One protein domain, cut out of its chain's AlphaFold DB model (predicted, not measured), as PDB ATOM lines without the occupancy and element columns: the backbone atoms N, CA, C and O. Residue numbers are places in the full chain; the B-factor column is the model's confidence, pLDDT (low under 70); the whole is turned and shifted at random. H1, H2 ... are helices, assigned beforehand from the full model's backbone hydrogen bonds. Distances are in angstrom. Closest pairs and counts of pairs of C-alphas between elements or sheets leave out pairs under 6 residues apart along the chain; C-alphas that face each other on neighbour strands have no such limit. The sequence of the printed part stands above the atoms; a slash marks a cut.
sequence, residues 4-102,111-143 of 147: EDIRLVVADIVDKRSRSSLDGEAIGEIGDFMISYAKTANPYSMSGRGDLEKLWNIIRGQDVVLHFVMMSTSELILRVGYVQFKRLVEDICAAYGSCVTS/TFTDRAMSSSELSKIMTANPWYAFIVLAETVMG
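What this domain is: This is residues 4 to 102 and 111 to 143 of the 147 residues of an uncharacterized protein of Bdellovibrionaceae bacterium (UniProt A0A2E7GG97). A short helix, H7, runs through the middle of a group of crossed helices: H1, H2 and H4 pack round it at nearly right angles to it. H1 and H2 form a hairpin opened as a V, H5 and H6 lie side by side at the other end of the longest axis, and H3 makes a corner with the first end of H4. The printed part has 132 residues with seven named helices, H1 to H7 in chain order, and no named strand: all helix. It is compact, with a radius of gyration of the C-alphas of 14.7 A, yet elongated in outline, spanning 46 by 29 by 23 A.

How they stand to each other: The longest helix, H5, residues 82 to 102, touches H6, residues 119 to 128, at a shallow tilt of 32 degrees, opposite ways; their closest C-alphas, Cys 93 and Ser 119, are 5.3 A apart. H5 is close to but not clearly touching H7, residues 130 to 142, with the C-alphas of Val 89 and Ala 133 6.9 A apart. H6 and H7 touch only at the corner, and only just, with 3 pairs of C-alphas within 8 A; the closest are Met 126 and Ala 133, 5.6 A. H7 and H4, residues 63 to 80, are the hub, touching four helices each. These two are about perpendicular at 89 degrees, and their closest C-alphas, Thr 73 and Trp 131, are 5.4 A apart. With its residues 7 to 14 alone, H1, residues 4 to 20, touches H7 at 90 degrees, about perpendicular; the closest C-alphas are Val 10 and Ala 138, 6.3 A. H2, residues 24 to 38, touches H7 with residues 34 to 38 alone, about perpendicular at 85 degrees; the closest C-alphas are Ala 38 and Glu 139, 5.0 A. H1 and H2, a helical hairpin, only just touch, with 3 pairs of C-alphas within 8 A, the closest being Ser 18 and Ile 27, 5.7 A. H4 touches H1, with Ile 13 and Ser 72 the closest C-alphas at 6.3 A, and H2, with Ile 30 and Val 65 the closest at 5.8 A. H3, residues 49 to 60, touches H4 only at the corner, and only just, with 3 pairs of C-alphas within 8 A; the closest are Ile 59 and Leu 66, 5.3 A. Every O i to N i+4 pair is within hydrogen-bond range in H1, H2, H3, H4, H6 and H7; in H5 it is 14 of 17.

Where its parts are: H5 is 30.5 A long, H4 25.7 A, H1 23.9 A, H2 21.2 A, H7 18.2 A, H3 16.3 A and H6 14.1 A. H1 begins at C-alpha 4, (106.502, -33.194, 174.619), and H7 ends at C-alpha 142, (112.255, -21.116, 169.679).

The domain as a whole: The C-alphas farthest apart, Leu 22 and Thr 111, are 47.3 A apart. Residues 103 to 110 are not printed, and C-alphas 102 and 111 are 17.1 A apart across this cut. Of the links printed whole, H2 to H3 is short and the others are tight. The mean pLDDT of the printed part is 74.5; 43 residues are under 70, among them 38 to 49, 95 to 102 and 111 to 117.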
ATOM      1  N   GLU A   4     105.230 -33.078 175.335       74.69
ATOM      2  CA  GLU A   4     106.502 -33.194 174.619       74.69
ATOM      3  C   GLU A   4     106.303 -33.698 173.194       74.69
ATOM      4  O   GLU A   4     106.880 -33.143 172.259       74.69
ATOM      5  N   ASP A   5     105.392 -34.650 172.986       79.50
ATOM      6  CA  ASP A   5     104.968 -35.050 171.645       79.50
ATOM      7  C   ASP A   5     104.471 -33.841 170.828       79.50
ATOM      8  O   ASP A   5     104.741 -33.714 169.632       79.50
ATOM      9  N   ILE A   6     103.737 -32.926 171.468       71.94
ATOM     10  CA  ILE A   6     103.184 -31.742 170.804       71.94
ATOM     11  C   ILE A   6     104.274 -30.710 170.514       71.94
ATOM     12  O   ILE A   6     104.278 -30.129 169.427       71.94
ATOM     13  N   ARG A   7     105.224 -30.507 171.434       73.56
ATOM     14  CA  ARG A   7     106.407 -29.667 171.189       73.56
ATOM     15  C   ARG A   7     107.193 -30.163 169.981       73.56
ATOM     16  O   ARG A   7     107.556 -29.353 169.134       73.56
ATOM     17  N   LEU A   8     107.362 -31.479 169.840       81.31
ATOM     18  CA  LEU A   8     107.993 -32.080 168.662       81.31
ATOM     19  C   LEU A   8     107.196 -31.819 167.375       81.31
ATOM     20  O   LEU A   8     107.790 -31.512 166.344       81.31
ATOM     21  N   VAL A   9     105.861 -31.879 167.421       84.56
ATOM     22  CA  VAL A   9     105.010 -31.530 166.268       84.56
ATOM     23  C   VAL A   9     105.161 -30.055 165.888       84.56
ATOM     24  O   VAL A   9     105.278 -29.742 164.705       84.56
ATOM     25  N   VAL A  10     105.168 -29.149 166.867       81.44
ATOM     26  CA  VAL A  10     105.342 -27.708 166.631       81.44
ATOM     27  C   VAL A  10     106.732 -27.419 166.061       81.44
ATOM     28  O   VAL A  10     106.828 -26.696 165.071       81.44
ATOM     29  N   ALA A  11     107.780 -28.034 166.617       80.69
ATOM     30  CA  ALA A  11     109.152 -27.929 166.124       80.69
ATOM     31  C   ALA A  11     109.276 -28.394 164.667       80.69
ATOM     32  O   ALA A  11     109.858 -27.695 163.843       80.69
ATOM     33  N   ASP A  12     108.675 -29.537 164.328       83.56
ATOM     34  CA  ASP A  12     108.667 -30.080 162.966       83.56
ATOM     35  C   ASP A  12     107.911 -29.166 161.986       83.56
ATOM     36  O   ASP A  12     108.388 -28.903 160.883       83.56
ATOM     37  N   ILE A  13     106.757 -28.616 162.389       84.62
ATOM     38  CA  ILE A  13     106.003 -27.649 161.571       84.62
ATOM     39  C   ILE A  13     106.852 -26.405 161.301       84.62
ATOM     40  O   ILE A  13     106.974 -25.975 160.153       84.62
ATOM     41  N   VAL A  14     107.450 -25.845 162.349       78.75
ATOM     42  CA  VAL A  14     108.328 -24.678 162.269       78.75
ATOM     43  C   VAL A  14     109.514 -24.944 161.342       78.75
ATOM     44  O   VAL A  14     109.752 -24.157 160.423       78.75
ATOM     45  N   ASP A  15     110.235 -26.048 161.540       78.56
ATOM     46  CA  ASP A  15     111.433 -26.391 160.769       78.56
ATOM     47  C   ASP A  15     111.087 -26.616 159.292       78.56
ATOM     48  O   ASP A  15     111.684 -26.012 158.399       78.56
ATOM     49  N   LYS A  16     110.038 -27.396 159.020       77.94
ATOM     50  CA  LYS A  16     109.547 -27.651 157.663       77.94
ATOM     51  C   LYS A  16     109.154 -26.365 156.947       77.94
ATOM     52  O   LYS A  16     109.480 -26.201 155.773       77.94
ATOM     53  N   ARG A  17     108.453 -25.451 157.623       72.06
ATOM     54  CA  ARG A  17     107.982 -24.198 157.015       72.06
ATOM     55  C   ARG A  17     109.117 -23.218 156.775       72.06
ATOM     56  O   ARG A  17     109.185 -22.660 155.682       72.06
ATOM     57  N   SER A  18     110.044 -23.131 157.724       67.44
ATOM     58  CA  SER A  18     111.276 -22.354 157.586       67.44
ATOM     59  C   SER A  18     112.133 -22.863 156.424       67.44
ATOM     60  O   SER A  18     112.719 -22.069 155.710       67.44
ATOM     61  N   ARG A  19     112.163 -24.176 156.153       65.88
ATOM     62  CA  ARG A  19     112.915 -24.752 155.019       65.88
ATOM     63  C   ARG A  19     112.169 -24.743 153.684       65.88
ATOM     64  O   ARG A  19     112.801 -24.765 152.635       65.88
ATOM     65  N   SER A  20     110.835 -24.772 153.703       58.91
ATOM     66  CA  SER A  20     110.002 -24.818 152.486       58.91
ATOM     67  C   SER A  20     109.897 -23.478 151.757       58.91
ATOM     68  O   SER A  20     109.484 -23.433 150.599       58.91
ATOM     69  N   SER A  21     110.265 -22.393 152.435       55.53
ATOM     70  CA  SER A  21     110.407 -21.074 151.842       55.53
ATOM     71  C   SER A  21     111.638 -21.067 150.932       55.53
ATOM     72  O   SER A  21     112.763 -20.934 151.399       55.53
ATOM     73  N   LEU A  22     111.442 -21.243 149.622       52.12
ATOM     74  CA  LEU A  22     112.514 -21.118 148.617       52.12
ATOM     75  C   LEU A  22     113.070 -19.685 148.514       52.12
ATOM     76  O   LEU A  22     114.067 -19.464 147.831       52.12
ATOM     77  N   ASP A  23     112.424 -18.736 149.189       62.50
ATOM     78  CA  ASP A  23     112.826 -17.345 149.283       62.50
ATOM     79  C   ASP A  23     113.469 -17.079 150.652       62.50
ATOM     80  O   ASP A  23     112.831 -17.220 151.701       62.50
ATOM     81  N   GLY A  24     114.761 -16.745 150.650       61.66
ATOM     82  CA  GLY A  24     115.520 -16.477 151.871       61.66
ATOM     83  C   GLY A  24     115.012 -15.250 152.634       61.66
ATOM     84  O   GLY A  24     115.155 -15.207 153.855       61.66
ATOM     85  N   GLU A  25     114.374 -14.295 151.948       67.38
ATOM     86  CA  GLU A  25     113.783 -13.107 152.581       67.38
ATOM     87  C   GLU A  25     112.572 -13.481 153.447       67.38
ATOM     88  O   GLU A  25     112.482 -13.066 154.601       67.38
ATOM     89  N   ALA A  26     111.706 -14.380 152.966       68.38
ATOM     90  CA  ALA A  26     110.539 -14.848 153.717       68.38
ATOM     91  C   ALA A  26     110.907 -15.660 154.977       68.38
ATOM     92  O   ALA A  26     110.187 -15.615 155.975       68.38
ATOM     93  N   ILE A  27     112.043 -16.371 154.972       70.00
ATOM     94  CA  ILE A  27     112.572 -17.036 156.179       70.00
ATOM     95  C   ILE A  27     112.995 -15.995 157.215       70.00
ATOM     96  O   ILE A  27     112.699 -16.160 158.399       70.00
ATOM     97  N   GLY A  28     113.672 -14.934 156.764       70.62
ATOM     98  CA  GLY A  28     114.079 -13.816 157.611       70.62
ATOM     99  C   GLY A  28     112.880 -13.149 158.277       70.62
ATOM    100  O   GLY A  28     112.855 -13.036 159.496       70.62
ATOM    101  N   GLU A  29     111.840 -12.819 157.505       77.12
ATOM    102  CA  GLU A  29     110.617 -12.193 158.029       77.12
ATOM    103  C   GLU A  29     109.889 -13.065 159.062       77.12
ATOM    104  O   GLU A  29     109.459 -12.567 160.103       77.12
ATOM    105  N   ILE A  30     109.773 -14.375 158.815       76.69
ATOM    106  CA  ILE A  30     109.160 -15.307 159.774       76.69
ATOM    107  C   ILE A  30     110.019 -15.410 161.037       76.69
ATOM    108  O   ILE A  30     109.479 -15.381 162.140       76.69
ATOM    109  N   GLY A  31     111.343 -15.516 160.899       70.62
ATOM    110  CA  GLY A  31     112.266 -15.571 162.032       70.62
ATOM    111  C   GLY A  31     112.205 -14.308 162.893       70.62
ATOM    112  O   GLY A  31     112.031 -14.398 164.110       70.62
ATOM    113  N   ASP A  32     112.264 -13.137 162.260       75.19
ATOM    114  CA  ASP A  32     112.168 -11.836 162.922       75.19
ATOM    115  C   ASP A  32     110.807 -11.651 163.595       75.19
ATOM    116  O   ASP A  32     110.735 -11.173 164.734       75.19
ATOM    117  N   PHE A  33     109.721 -12.088 162.947       79.62
ATOM    118  CA  PHE A  33     108.400 -12.137 163.564       79.62
ATOM    119  C   PHE A  33     108.423 -13.031 164.806       79.62
ATOM    120  O   PHE A  33     108.095 -12.569 165.889       79.62
ATOM    121  N   MET A  34     108.868 -14.281 164.710       73.50
ATOM    122  CA  MET A  34     108.829 -15.199 165.850       73.50
ATOM    123  C   MET A  34     109.680 -14.717 167.037       73.50
ATOM    124  O   MET A  34     109.220 -14.781 168.177       73.50
ATOM    125  N   ILE A  35     110.872 -14.161 166.787       68.62
ATOM    126  CA  ILE A  35     111.760 -13.618 167.831       68.62
ATOM    127  C   ILE A  35     111.169 -12.356 168.472       68.62
ATOM    128  O   ILE A  35     111.207 -12.202 169.698       68.62
ATOM    129  N   SER A  36     110.644 -11.433 167.660       68.44
ATOM    130  CA  SER A  36     110.049 -10.193 168.171       68.44
ATOM    131  C   SER A  36     108.738 -10.456 168.910       68.44
ATOM    132  O   SER A  36     108.485  -9.832 169.944       68.44
ATOM    133  N   TYR A  37     107.942 -11.417 168.434       70.25
ATOM    134  CA  TYR A  37     106.604 -11.664 168.947       70.25
ATOM    135  C   TYR A  37     106.535 -12.621 170.116       70.25
ATOM    136  O   TYR A  37     105.676 -12.376 170.957       70.25
ATOM    137  N   ALA A  38     107.433 -13.603 170.243       59.91
ATOM    138  CA  ALA A  38     107.549 -14.440 171.442       59.91
ATOM    139  C   ALA A  38     107.456 -13.588 172.725       59.91
ATOM    140  O   ALA A  38     106.541 -13.725 173.530       59.91
ATOM    141  N   LYS A  39     108.267 -12.526 172.804       56.38
ATOM    142  CA  LYS A  39     108.290 -11.614 173.960       56.38
ATOM    143  C   LYS A  39     106.980 -10.851 174.209       56.38
ATOM    144  O   LYS A  39     106.733 -10.438 175.338       56.38
ATOM    145  N   THR A  40     106.167 -10.624 173.177       60.69
ATOM    146  CA  THR A  40     104.923  -9.824 173.245       60.69
ATOM    147  C   THR A  40     103.647 -10.660 173.304       60.69
ATOM    148  O   THR A  40     102.626 -10.181 173.785       60.69
ATOM    149  N   ALA A  41     103.702 -11.906 172.830       60.47
ATOM    150  CA  ALA A  41     102.613 -12.874 172.877       60.47
ATOM    151  C   ALA A  41     102.536 -13.580 174.235       60.47
ATOM    152  O   ALA A  41     101.687 -14.450 174.420       60.47
ATOM    153  N   ASN A  42     103.399 -13.189 175.181       63.50
ATOM    154  CA  ASN A  42     103.389 -13.682 176.541       63.50
ATOM    155  C   ASN A  42     101.978 -13.506 177.147       63.50
ATOM    156  O   ASN A  42     101.553 -12.361 177.373       63.50
ATOM    157  N   PRO A  43     101.280 -14.613 177.474       63.38
ATOM    158  CA  PRO A  43      99.930 -14.580 178.025       63.38
ATOM    159  C   PRO A  43      99.769 -13.731 179.294       63.38
ATOM    160  O   PRO A  43      98.664 -13.263 179.555       63.38
ATOM    161  N   TYR A  44     100.842 -13.484 180.060       58.09
ATOM    162  CA  TYR A  44     100.829 -12.617 181.250       58.09
ATOM    163  C   TYR A  44     100.786 -11.125 180.931       58.09
ATOM    164  O   TYR A  44     100.322 -10.329 181.742       58.09
ATOM    165  N   SER A  45     101.314 -10.730 179.775       58.84
ATOM    166  CA  SER A  45     101.371  -9.323 179.367       58.84
ATOM    167  C   SER A  45     100.078  -8.856 178.694       58.84
ATOM    168  O   SER A  45      99.858  -7.658 178.518       58.84
ATOM    169  N   MET A  46      99.208  -9.803 178.338       65.12
ATOM    170  CA  MET A  46      97.989  -9.552 177.592       65.12
ATOM    171  C   MET A  46      96.795  -9.348 178.521       65.12
ATOM    172  O   MET A  46      96.319 -10.267 179.181       65.12
ATOM    173  N   SER A  47      96.271  -8.124 178.523       58.03
ATOM    174  CA  SER A  47      95.221  -7.686 179.449       58.03
ATOM    175  C   SER A  47      93.793  -7.933 178.942       58.03
ATOM    176  O   SER A  47      92.821  -7.620 179.628       58.03
ATOM    177  N   GLY A  48      93.628  -8.488 177.735       64.38
ATOM    178  CA  GLY A  48      92.307  -8.815 177.206       64.38
ATOM    179  C   GLY A  48      92.212  -8.956 175.689       64.38
ATOM    180  O   GLY A  48      93.199  -8.968 174.953       64.38
ATOM    181  N   ARG A  49      90.963  -9.014 175.208       68.12
ATOM    182  CA  ARG A  49      90.611  -9.174 173.784       68.12
ATOM    183  C   ARG A  49      91.188  -8.082 172.875       68.12
ATOM    184  O   ARG A  49      91.468  -8.350 171.714       68.12
ATOM    185  N   GLY A  50      91.369  -6.868 173.396       73.12
ATOM    186  CA  GLY A  50      91.949  -5.757 172.635       73.12
ATOM    187  C   GLY A  50      93.409  -5.990 172.249       73.12
ATOM    188  O   GLY A  50      93.806  -5.623 171.147       73.12
ATOM    189  N   ASP A  51      94.195  -6.637 173.110       74.56
ATOM    190  CA  ASP A  51      95.607  -6.918 172.830       74.56
ATOM    191  C   ASP A  51      95.762  -8.062 171.817       74.56
ATOM    192  O   ASP A  51      96.609  -7.980 170.930       74.56
ATOM    193  N   LEU A  52      94.861  -9.054 171.845       77.50
ATOM    194  CA  LEU A  52      94.772 -10.077 170.791       77.50
ATOM    195  C   LEU A  52      94.472  -9.474 169.425       77.50
ATOM    196  O   LEU A  52      95.082  -9.870 168.439       77.50
ATOM    197  N   GLU A  53      93.536  -8.527 169.353       81.50
ATOM    198  CA  GLU A  53      93.184  -7.904 168.076       81.50
ATOM    199  C   GLU A  53      94.339  -7.054 167.535       81.50
ATOM    200  O   GLU A  53      94.579  -7.038 166.330       81.50
ATOM    201  N   LYS A  54      95.106  -6.385 168.409       83.25
ATOM    202  CA  LYS A  54      96.339  -5.692 167.998       83.25
ATOM    203  C   LYS A  54      97.352  -6.674 167.418       83.25
ATOM    204  O   LYS A  54      97.878  -6.415 166.341       83.25
ATOM    205  N   LEU A  55      97.583  -7.803 168.090       81.00
ATOM    206  CA  LEU A  55      98.480  -8.847 167.596       81.00
ATOM    207  C   LEU A  55      98.008  -9.388 166.238       81.00
ATOM    208  O   LEU A  55      98.780  -9.471 165.285       81.00
ATOM    209  N   TRP A  56      96.712  -9.669 166.121       87.00
ATOM    210  CA  TRP A  56      96.108 -10.142 164.883       87.00
ATOM    211  C   TRP A  56      96.199  -9.120 163.743       87.00
ATOM    212  O   TRP A  56      96.427  -9.493 162.593       87.00
ATOM    213  N   ASN A  57      96.073  -7.823 164.036       87.25
ATOM    214  CA  ASN A  57      96.286  -6.757 163.054       87.25
ATOM    215  C   ASN A  57      97.704  -6.756 162.495       87.25
ATOM    216  O   ASN A  57      97.875  -6.521 161.302       87.25
ATOM    217  N   ILE A  58      98.706  -7.037 163.327       85.00
ATOM    218  CA  ILE A  58     100.094  -7.046 162.868       85.00
ATOM    219  C   ILE A  58     100.358  -8.274 161.995       85.00
ATOM    220  O   ILE A  58     100.922  -8.129 160.914       85.00
ATOM    221  N   ILE A  59      99.866  -9.448 162.406       86.88
ATOM    222  CA  ILE A  59      99.946 -10.678 161.603       86.88
ATOM    223  C   ILE A  59      99.303 -10.456 160.230       86.88
ATOM    224  O   ILE A  59      99.914 -10.747 159.210       86.88
ATOM    225  N   ARG A  60      98.093  -9.883 160.187       89.75
ATOM    226  CA  ARG A  60      97.397  -9.577 158.925       89.75
ATOM    227  C   ARG A  60      98.074  -8.502 158.078       89.75
ATOM    228  O   ARG A  60      97.776  -8.415 156.895       89.75
ATOM    229  N   GLY A  61      98.925  -7.670 158.674       85.81
ATOM    230  CA  GLY A  61      99.685  -6.647 157.960       85.81
ATOM    231  C   GLY A  61     100.897  -7.194 157.202       85.81
ATOM    232  O   GLY A  61     101.529  -6.433 156.477       85.81
ATOM    233  N   GLN A  62     101.230  -8.476 157.377       87.62
ATOM    234  CA  GLN A  62     102.401  -9.124 156.789       87.62
ATOM    235  C   GLN A  62     101.975 -10.433 156.112       87.62
ATOM    236  O   GLN A  62     101.768 -11.443 156.781       87.62
ATOM    237  N   ASP A  63     101.841 -10.432 154.783       86.88
ATOM    238  CA  ASP A  63     101.279 -11.566 154.027       86.88
ATOM    239  C   ASP A  63     102.039 -12.883 154.257       86.88
ATOM    240  O   ASP A  63     101.420 -13.938 154.439       86.88
ATOM    241  N   VAL A  64     103.374 -12.825 154.308       85.94
ATOM    242  CA  VAL A  64     104.240 -13.988 154.561       85.94
ATOM    243  C   VAL A  64     103.962 -14.581 155.944       85.94
ATOM    244  O   VAL A  64     103.741 -15.790 156.077       85.94
ATOM    245  N   VAL A  65     103.899 -13.730 156.970       85.94
ATOM    246  CA  VAL A  65     103.619 -14.129 158.356       85.94
ATOM    247  C   VAL A  65     102.197 -14.659 158.499       85.94
ATOM    248  O   VAL A  65     101.995 -15.713 159.103       85.94
ATOM    249  N   LEU A  66     101.205 -13.978 157.922       89.19
ATOM    250  CA  LEU A  66      99.815 -14.425 157.927       89.19
ATOM    251  C   LEU A  66      99.695 -15.832 157.339       89.19
ATOM    252  O   LEU A  66      99.088 -16.715 157.951       89.19
ATOM    253  N   HIS A  67     100.295 -16.051 156.168       86.81
ATOM    254  CA  HIS A  67     100.277 -17.350 155.511       86.81
ATOM    255  C   HIS A  67     100.974 -18.419 156.363       86.81
ATOM    256  O   HIS A  67     100.422 -19.504 156.564       86.81
ATOM    257  N   PHE A  68     102.143 -18.105 156.929       87.06
ATOM    258  CA  PHE A  68     102.862 -18.995 157.839       87.06
ATOM    259  C   PHE A  68     102.014 -19.395 159.054       87.06
ATOM    260  O   PHE A  68     101.847 -20.591 159.315       87.06
ATOM    261  N   VAL A  69     101.438 -18.425 159.769       88.25
ATOM    262  CA  VAL A  69     100.643 -18.656 160.983       88.25
ATOM    263  C   VAL A  69      99.412 -19.504 160.666       88.25
ATOM    264  O   VAL A  69      99.159 -20.502 161.342       88.25
ATOM    265  N   MET A  70      98.663 -19.164 159.616       90.81
ATOM    266  CA  MET A  70      97.429 -19.873 159.256       90.81
ATOM    267  C   MET A  70      97.687 -21.318 158.819       90.81
ATOM    268  O   MET A  70      96.971 -22.236 159.239       90.81
ATOM    269  N   MET A  71      98.726 -21.538 158.010       89.75
ATOM    270  CA  MET A  71      99.101 -22.874 157.547       89.75
ATOM    271  C   MET A  71      99.618 -23.740 158.695       89.75
ATOM    272  O   MET A  71      99.195 -24.888 158.833       89.75
ATOM    273  N   SER A  72     100.475 -23.183 159.552       89.62
ATOM    274  CA  SER A  72     101.043 -23.895 160.700       89.62
ATOM    275  C   SER A  72      99.977 -24.258 161.734       89.62
ATOM    276  O   SER A  72      99.942 -25.385 162.222       89.62
ATOM    277  N   THR A  73      99.041 -23.343 161.995       90.06
ATOM    278  CA  THR A  73      97.900 -23.579 162.891       90.06
ATOM    279  C   THR A  73      97.011 -24.709 162.376       90.06
ATOM    280  O   THR A  73      96.611 -25.594 163.134       90.06
ATOM    281  N   SER A  74      96.716 -24.699 161.076       90.31
ATOM    282  CA  SER A  74      95.886 -25.729 160.446       90.31
ATOM    283  C   SER A  74      96.570 -27.099 160.488       90.31
ATOM    284  O   SER A  74      95.934 -28.095 160.829       90.31
ATOM    285  N   GLU A  75      97.875 -27.154 160.203       90.31
ATOM    286  CA  GLU A  75      98.678 -28.382 160.285       90.31
ATOM    287  C   GLU A  75      98.752 -28.921 161.723       90.31
ATOM    288  O   GLU A  75      98.581 -30.123 161.931       90.31
ATOM    289  N   LEU A  76      98.907 -28.043 162.722       89.00
ATOM    290  CA  LEU A  76      98.901 -28.416 164.138       89.00
ATOM    291  C   LEU A  76      97.578 -29.083 164.539       89.00
ATOM    292  O   LEU A  76      97.589 -30.189 165.082       89.00
ATOM    293  N   ILE A  77      96.438 -28.448 164.242       88.50
ATOM    294  CA  ILE A  77      95.111 -28.987 164.588       88.50
ATOM    295  C   ILE A  77      94.879 -30.344 163.916       88.50
ATOM    296  O   ILE A  77      94.336 -31.250 164.547       88.50
ATOM    297  N   LEU A  78      95.296 -30.500 162.656       91.00
ATOM    298  CA  LEU A  78      95.144 -31.755 161.917       91.00
ATOM    299  C   LEU A  78      95.980 -32.892 162.512       91.00
ATOM    300  O   LEU A  78      95.496 -34.019 162.586       91.00
ATOM    301  N   ARG A  79      97.219 -32.616 162.935       89.00
ATOM    302  CA  ARG A  79      98.126 -33.643 163.476       89.00
ATOM    303  C   ARG A  79      97.815 -34.015 164.919       89.00
ATOM    304  O   ARG A  79      97.905 -35.188 165.270       89.00
ATOM    305  N   VAL A  80      97.460 -33.035 165.745       87.06
ATOM    306  CA  VAL A  80      97.160 -33.246 167.170       87.06
ATOM    307  C   VAL A  80      95.724 -33.735 167.365       87.06
ATOM    308  O   VAL A  80      95.460 -34.574 168.225       87.06
ATOM    309  N   GLY A  81      94.797 -33.251 166.538       86.62
ATOM    310  CA  GLY A  81      93.361 -33.445 166.706       86.62
ATOM    311  C   GLY A  81      92.744 -32.378 167.615       86.62
ATOM    312  O   GLY A  81      93.325 -31.955 168.613       86.62
ATOM    313  N   TYR A  82      91.525 -31.943 167.285       83.94
ATOM    314  CA  TYR A  82      90.862 -30.822 167.968       83.94
ATOM    315  C   TYR A  82      90.633 -31.058 169.473       83.94
ATOM    316  O   TYR A  82      90.763 -30.139 170.279       83.94
ATOM    317  N   VAL A  83      90.318 -32.294 169.874       85.75
ATOM    318  CA  VAL A  83      90.070 -32.637 171.286       85.75
ATOM    319  C   VAL A  83      91.354 -32.529 172.110       85.75
ATOM    320  O   VAL A  83      91.343 -31.970 173.204       85.75
ATOM    321  N   GLN A  84      92.459 -33.051 171.583       83.06
ATOM    322  CA  GLN A  84      93.774 -33.006 172.213       83.06
ATOM    323  C   GLN A  84      94.319 -31.577 172.233       83.06
ATOM    324  O   GLN A  84      94.856 -31.149 173.249       83.06
ATOM    325  N   PHE A  85      94.099 -30.814 171.162       83.31
ATOM    326  CA  PHE A  85      94.455 -29.400 171.098       83.31
ATOM    327  C   PHE A  85      93.754 -28.581 172.191       83.31
ATOM    328  O   PHE A  85      94.392 -27.780 172.868       83.31
ATOM    329  N   LYS A  86      92.455 -28.811 172.421       84.25
ATOM    330  CA  LYS A  86      91.729 -28.122 173.496       84.25
ATOM    331  C   LYS A  86      92.314 -28.434 174.880       84.25
ATOM    332  O   LYS A  86      92.482 -27.522 175.681       84.25
ATOM    333  N   ARG A  87      92.651 -29.701 175.147       83.81
ATOM    334  CA  ARG A  87      93.292 -30.106 176.412       83.81
ATOM    335  C   ARG A  87      94.659 -29.455 176.591       83.81
ATOM    336  O   ARG A  87      94.937 -28.925 177.653       83.81
ATOM    337  N   LEU A  88      95.464 -29.406 175.533       80.31
ATOM    338  CA  LEU A  88      96.742 -28.699 175.545       80.31
ATOM    339  C   LEU A  88      96.570 -27.220 175.903       80.31
ATOM    340  O   LEU A  88      97.326 -26.685 176.703       80.31
ATOM    341  N   VAL A  89      95.578 -26.548 175.314       82.62
ATOM    342  CA  VAL A  89      95.272 -25.155 175.653       82.62
ATOM    343  C   VAL A  89      94.913 -25.018 177.134       82.62
ATOM    344  O   VAL A  89      95.377 -24.084 177.782       82.62
ATOM    345  N   GLU A  90      94.114 -25.935 177.681       82.69
ATOM    346  CA  GLU A  90      93.797 -25.979 179.114       82.69
ATOM    347  C   GLU A  90      95.063 -26.174 179.970       82.69
ATOM    348  O   GLU A  90      95.241 -25.436 180.938       82.69
ATOM    349  N   ASP A  91      95.975 -27.066 179.573       77.19
ATOM    350  CA  ASP A  91      97.239 -27.331 180.277       77.19
ATOM    351  C   ASP A  91      98.186 -26.123 180.246       77.19
ATOM    352  O   ASP A  91      98.749 -25.752 181.279       77.19
ATOM    353  N   ILE A  92      98.315 -25.450 179.095       75.94
ATOM    354  CA  ILE A  92      99.049 -24.181 178.978       75.94
ATOM    355  C   ILE A  92      98.414 -23.157 179.924       75.94
ATOM    356  O   ILE A  92      99.086 -22.600 180.782       75.94
ATOM    357  N   CYS A  93      97.102 -22.940 179.854       75.69
ATOM    358  CA  CYS A  93      96.440 -21.949 180.705       75.69
ATOM    359  C   CYS A  93      96.564 -22.263 182.203       75.69
ATOM    360  O   CYS A  93      96.604 -21.339 183.020       75.69
ATOM    361  N   ALA A  94      96.598 -23.541 182.584       72.94
ATOM    362  CA  ALA A  94      96.782 -23.974 183.965       72.94
ATOM    363  C   ALA A  94      98.221 -23.743 184.444       72.94
ATOM    364  O   ALA A  94      98.418 -23.167 185.517       72.94
ATOM    365  N   ALA A  95      99.217 -24.116 183.631       68.06
ATOM    366  CA  ALA A  95     100.623 -23.838 183.907       68.06
ATOM    367  C   ALA A  95     100.845 -22.334 184.096       68.06
ATOM    368  O   ALA A  95     101.453 -21.917 185.082       68.06
ATOM    369  N   TYR A  96     100.243 -21.517 183.228       63.78
ATOM    370  CA  TYR A  96     100.364 -20.071 183.328       63.78
ATOM    371  C   TYR A  96      99.601 -19.492 184.539       63.78
ATOM    372  O   TYR A  96     100.116 -18.652 185.273       63.78
ATOM    373  N   GLY A  97      98.403 -19.995 184.855       56.31
ATOM    374  CA  GLY A  97      97.660 -19.587 186.057       56.31
ATOM    375  C   GLY A  97      98.383 -19.900 187.380       56.31
ATOM    376  O   GLY A  97      98.204 -19.189 188.373       56.31
ATOM    377  N   SER A  98      99.233 -20.933 187.397       50.88
ATOM    378  CA  SER A  98     100.011 -21.326 188.578       50.88
ATOM    379  C   SER A  98     101.152 -20.353 188.910       50.88
ATOM    380  O   SER A  98     101.426 -20.117 190.087       50.88
ATOM    381  N   CYS A  99     101.783 -19.712 187.918       47.66
ATOM    382  CA  CYS A  99     102.851 -18.734 188.171       47.66
ATOM    383  C   CYS A  99     102.317 -17.411 188.738       47.66
ATOM    384  O   CYS A  99     103.006 -16.768 189.524       47.66
ATOM    385  N   VAL A 100     101.079 -17.020 188.402       47.12
ATOM    386  CA  VAL A 100     100.430 -15.818 188.975       47.12
ATOM    387  C   VAL A 100     100.133 -16.001 190.464       47.12
ATOM    388  O   VAL A 100     100.176 -15.047 191.232       47.12
ATOM    389  N   THR A 101      99.840 -17.234 190.881       45.31
ATOM    390  CA  THR A 101      99.437 -17.562 192.257       45.31
ATOM    391  C   THR A 101     100.593 -18.021 193.149       45.31
ATOM    392  O   THR A 101     100.467 -17.962 194.369       45.31
ATOM    393  N   SER A 102     101.719 -18.452 192.570       40.44
ATOM    394  CA  SER A 102     102.918 -18.892 193.307       40.44
ATOM    395  C   SER A 102     103.968 -17.795 193.516       40.44
ATOM    396  O   SER A 102     104.964 -18.019 194.207       40.44
ATOM    397  N   THR A 111      96.997  -3.835 190.886       46.16
ATOM    398  CA  THR A 111      96.569  -3.445 189.544       46.16
ATOM    399  C   THR A 111      96.862  -4.498 188.463       46.16
ATOM    400  O   THR A 111      96.138  -4.576 187.474       46.16
ATOM    401  N   PHE A 112      97.924  -5.294 188.608       48.09
ATOM    402  CA  PHE A 112      98.295  -6.383 187.702       48.09
ATOM    403  C   PHE A 112      97.443  -7.627 187.960       48.09
ATOM    404  O   PHE A 112      96.941  -8.226 187.014       48.09
ATOM    405  N   THR A 113      97.205  -7.970 189.227       52.66
ATOM    406  CA  THR A 113      96.322  -9.082 189.612       52.66
ATOM    407  C   THR A 113      94.874  -8.817 189.193       52.66
ATOM    408  O   THR A 113      94.219  -9.717 188.681       52.66
ATOM    409  N   ASP A 114      94.411  -7.567 189.303       49.59
ATOM    410  CA  ASP A 114      93.072  -7.139 188.870       49.59
ATOM    411  C   ASP A 114      92.896  -7.119 187.337       49.59
ATOM    412  O   ASP A 114      91.771  -7.127 186.835       49.59
ATOM    413  N   ARG A 115      93.999  -7.078 186.576       53.00
ATOM    414  CA  ARG A 115      94.010  -7.110 185.098       53.00
ATOM    415  C   ARG A 115      94.354  -8.482 184.526       53.00
ATOM    416  O   ARG A 115      94.219  -8.679 183.318       53.00
ATOM    417  N   ALA A 116      94.818  -9.404 185.364       57.53
ATOM    418  CA  ALA A 116      95.180 -10.743 184.947       57.53
ATOM    419  C   ALA A 116      93.911 -11.524 184.597       57.53
ATOM    420  O   ALA A 116      92.995 -11.686 185.404       57.53
ATOM    421  N   MET A 117      93.856 -12.013 183.364       66.88
ATOM    422  CA  MET A 117      92.758 -12.846 182.902       66.88
ATOM    423  C   MET A 117      92.718 -14.158 183.687       66.88
ATOM    424  O   MET A 117      93.756 -14.784 183.914       66.88
ATOM    425  N   SER A 118      91.524 -14.617 184.070       71.31
ATOM    426  CA  SER A 118      91.411 -15.920 184.726       71.31
ATOM    427  C   SER A 118      91.860 -17.045 183.782       71.31
ATOM    428  O   SER A 118      91.636 -16.986 182.571       71.31
ATOM    429  N   SER A 119      92.435 -18.122 184.328       72.19
ATOM    430  CA  SER A 119      92.861 -19.291 183.534       72.19
ATOM    431  C   SER A 119      91.716 -19.865 182.674       72.19
ATOM    432  O   SER A 119      91.919 -20.271 181.529       72.19
ATOM    433  N   SER A 120      90.475 -19.807 183.176       77.00
ATOM    434  CA  SER A 120      89.279 -20.224 182.431       77.00
ATOM    435  C   SER A 120      88.970 -19.320 181.232       77.00
ATOM    436  O   SER A 120      88.597 -19.811 180.165       77.00
ATOM    437  N   GLU A 121      89.105 -18.002 181.382       76.56
ATOM    438  CA  GLU A 121      88.899 -17.051 180.286       76.56
ATOM    439  C   GLU A 121      90.007 -17.151 179.240       76.56
ATOM    440  O   GLU A 121      89.704 -17.189 178.045       76.56
ATOM    441  N   LEU A 122      91.260 -17.297 179.678       76.19
ATOM    442  CA  LEU A 122      92.400 -17.493 178.786       76.19
ATOM    443  C   LEU A 122      92.233 -18.769 177.950       76.19
ATOM    444  O   LEU A 122      92.392 -18.730 176.730       76.19
ATOM    445  N   SER A 123      91.787 -19.865 178.571       82.00
ATOM    446  CA  SER A 123      91.512 -21.130 177.879       82.00
ATOM    447  C   SER A 123      90.423 -20.987 176.812       82.00
ATOM    448  O   SER A 123      90.595 -21.442 175.675       82.00
ATOM    449  N   LYS A 124      89.319 -20.290 177.123       82.62
ATOM    450  CA  LYS A 124      88.255 -20.006 176.142       82.62
ATOM    451  C   LYS A 124      88.785 -19.198 174.963       82.62
ATOM    452  O   LYS A 124      88.464 -19.505 173.815       82.62
ATOM    453  N   ILE A 125      89.598 -18.188 175.241       80.88
ATOM    454  CA  ILE A 125      90.183 -17.315 174.230       80.88
ATOM    455  C   ILE A 125      91.162 -18.067 173.331       80.88
ATOM    456  O   ILE A 125      91.049 -17.962 172.112       80.88
ATOM    457  N   MET A 126      92.094 -18.829 173.899       84.12
ATOM    458  CA  MET A 126      93.087 -19.591 173.140       84.12
ATOM    459  C   MET A 126      92.431 -20.699 172.310       84.12
ATOM    460  O   MET A 126      92.815 -20.923 171.166       84.12
ATOM    461  N   THR A 127      91.373 -21.330 172.831       84.31
ATOM    462  CA  THR A 127      90.580 -22.304 172.064       84.31
ATOM    463  C   THR A 127      89.864 -21.636 170.886       84.31
ATOM    464  O   THR A 127      89.806 -22.200 169.797       84.31
ATOM    465  N   ALA A 128      89.334 -20.422 171.083       85.00
ATOM    466  CA  ALA A 128      88.690 -19.642 170.026       85.00
ATOM    467  C   ALA A 128      89.686 -19.024 169.027       85.00
ATOM    468  O   ALA A 128      89.289 -18.650 167.926       85.00
ATOM    469  N   ASN A 129      90.968 -18.933 169.391       85.56
ATOM    470  CA  ASN A 129      92.040 -18.366 168.576       85.56
ATOM    471  C   ASN A 129      93.219 -19.348 168.481       85.56
ATOM    472  O   ASN A 129      94.268 -19.107 169.079       85.56
ATOM    473  N   PRO A 130      93.092 -20.450 167.718       86.00
ATOM    474  CA  PRO A 130      94.131 -21.475 167.675       86.00
ATOM    475  C   PRO A 130      95.487 -20.976 167.164       86.00
ATOM    476  O   PRO A 130      96.528 -21.506 167.545       86.00
ATOM    477  N   TRP A 131      95.475 -19.922 166.344       87.38
ATOM    478  CA  TRP A 131      96.678 -19.246 165.863       87.38
ATOM    479  C   TRP A 131      97.500 -18.639 167.000       87.38
ATOM    480  O   TRP A 131      98.726 -18.674 166.972       87.38
ATOM    481  N   TYR A 132      96.829 -18.130 168.032       85.44
ATOM    482  CA  TYR A 132      97.483 -17.550 169.193       85.44
ATOM    483  C   TYR A 132      98.132 -18.648 170.041       85.44
ATOM    484  O   TYR A 132      99.286 -18.520 170.435       85.44
ATOM    485  N   ALA A 133      97.444 -19.780 170.223       83.81
ATOM    486  CA  ALA A 133      98.025 -20.945 170.887       83.81
ATOM    487  C   ALA A 133      99.251 -21.495 170.142       83.81
ATOM    488  O   ALA A 133     100.230 -21.860 170.784       83.81
ATOM    489  N   PHE A 134      99.225 -21.517 168.805       85.88
ATOM    490  CA  PHE A 134     100.392 -21.893 168.008       85.88
ATOM    491  C   PHE A 134     101.584 -20.961 168.260       85.88
ATOM    492  O   PHE A 134     102.678 -21.457 168.502       85.88
ATOM    493  N   ILE A 135     101.381 -19.639 168.251       81.62
ATOM    494  CA  ILE A 135     102.461 -18.668 168.499       81.62
ATOM    495  C   ILE A 135     103.068 -18.870 169.894       81.62
ATOM    496  O   ILE A 135     104.288 -18.951 170.009       81.62
ATOM    497  N   VAL A 136     102.232 -19.031 170.926       79.94
ATOM    498  CA  VAL A 136     102.685 -19.298 172.305       79.94
ATOM    499  C   VAL A 136     103.472 -20.610 172.389       79.94
ATOM    500  O   VAL A 136     104.510 -20.680 173.037       79.94
ATOM    501  N   LEU A 137     103.017 -21.668 171.716       77.81
ATOM    502  CA  LEU A 137     103.739 -22.942 171.679       77.81
ATOM    503  C   LEU A 137     105.070 -22.830 170.941       77.81
ATOM    504  O   LEU A 137     106.072 -23.379 171.390       77.81
ATOM    505  N   ALA A 138     105.087 -22.129 169.815       75.12
ATOM    506  CA  ALA A 138     106.287 -21.957 169.019       75.12
ATOM    507  C   ALA A 138     107.335 -21.100 169.749       75.12
ATOM    508  O   ALA A 138     108.520 -21.401 169.642       75.12
ATOM    509  N   GLU A 139     106.922 -20.133 170.578       69.75
ATOM    510  CA  GLU A 139     107.820 -19.462 171.529       69.75
ATOM    511  C   GLU A 139     108.515 -20.469 172.457       69.75
ATOM    512  O   GLU A 139     109.725 -20.386 172.631       69.75
ATOM    513  N   THR A 140     107.804 -21.459 173.008       65.69
ATOM    514  CA  THR A 140     108.433 -22.443 173.918       65.69
ATOM    515  C   THR A 140     109.472 -23.347 173.249       65.69
ATOM    516  O   THR A 140     110.240 -24.003 173.945       65.69
ATOM    517  N   VAL A 141     109.490 -23.394 171.914       66.69
ATOM    518  CA  VAL A 141     110.425 -24.197 171.111       66.69
ATOM    519  C   VAL A 141     111.562 -23.339 170.544       66.69
ATOM    520  O   VAL A 141     112.667 -23.832 170.356       66.69
ATOM    521  N   MET A 142     111.292 -22.065 170.251       62.66
ATOM    522  CA  MET A 142     112.255 -21.116 169.679       62.66
ATOM    523  C   MET A 142     112.910 -20.191 170.706       62.66
ATOM    524  O   MET A 142     113.835 -19.453 170.355       62.66
ATOM    525  N   GLY A 143     112.401 -20.163 171.940       55.03
ATOM    526  CA  GLY A 143     112.968 -19.376 173.025       55.03
ATOM    527  C   GLY A 143     114.461 -19.672 173.160       55.03
ATOM    528  O   GLY A 143     114.878 -20.802 172.895       55.03
TER     529      GLY A 143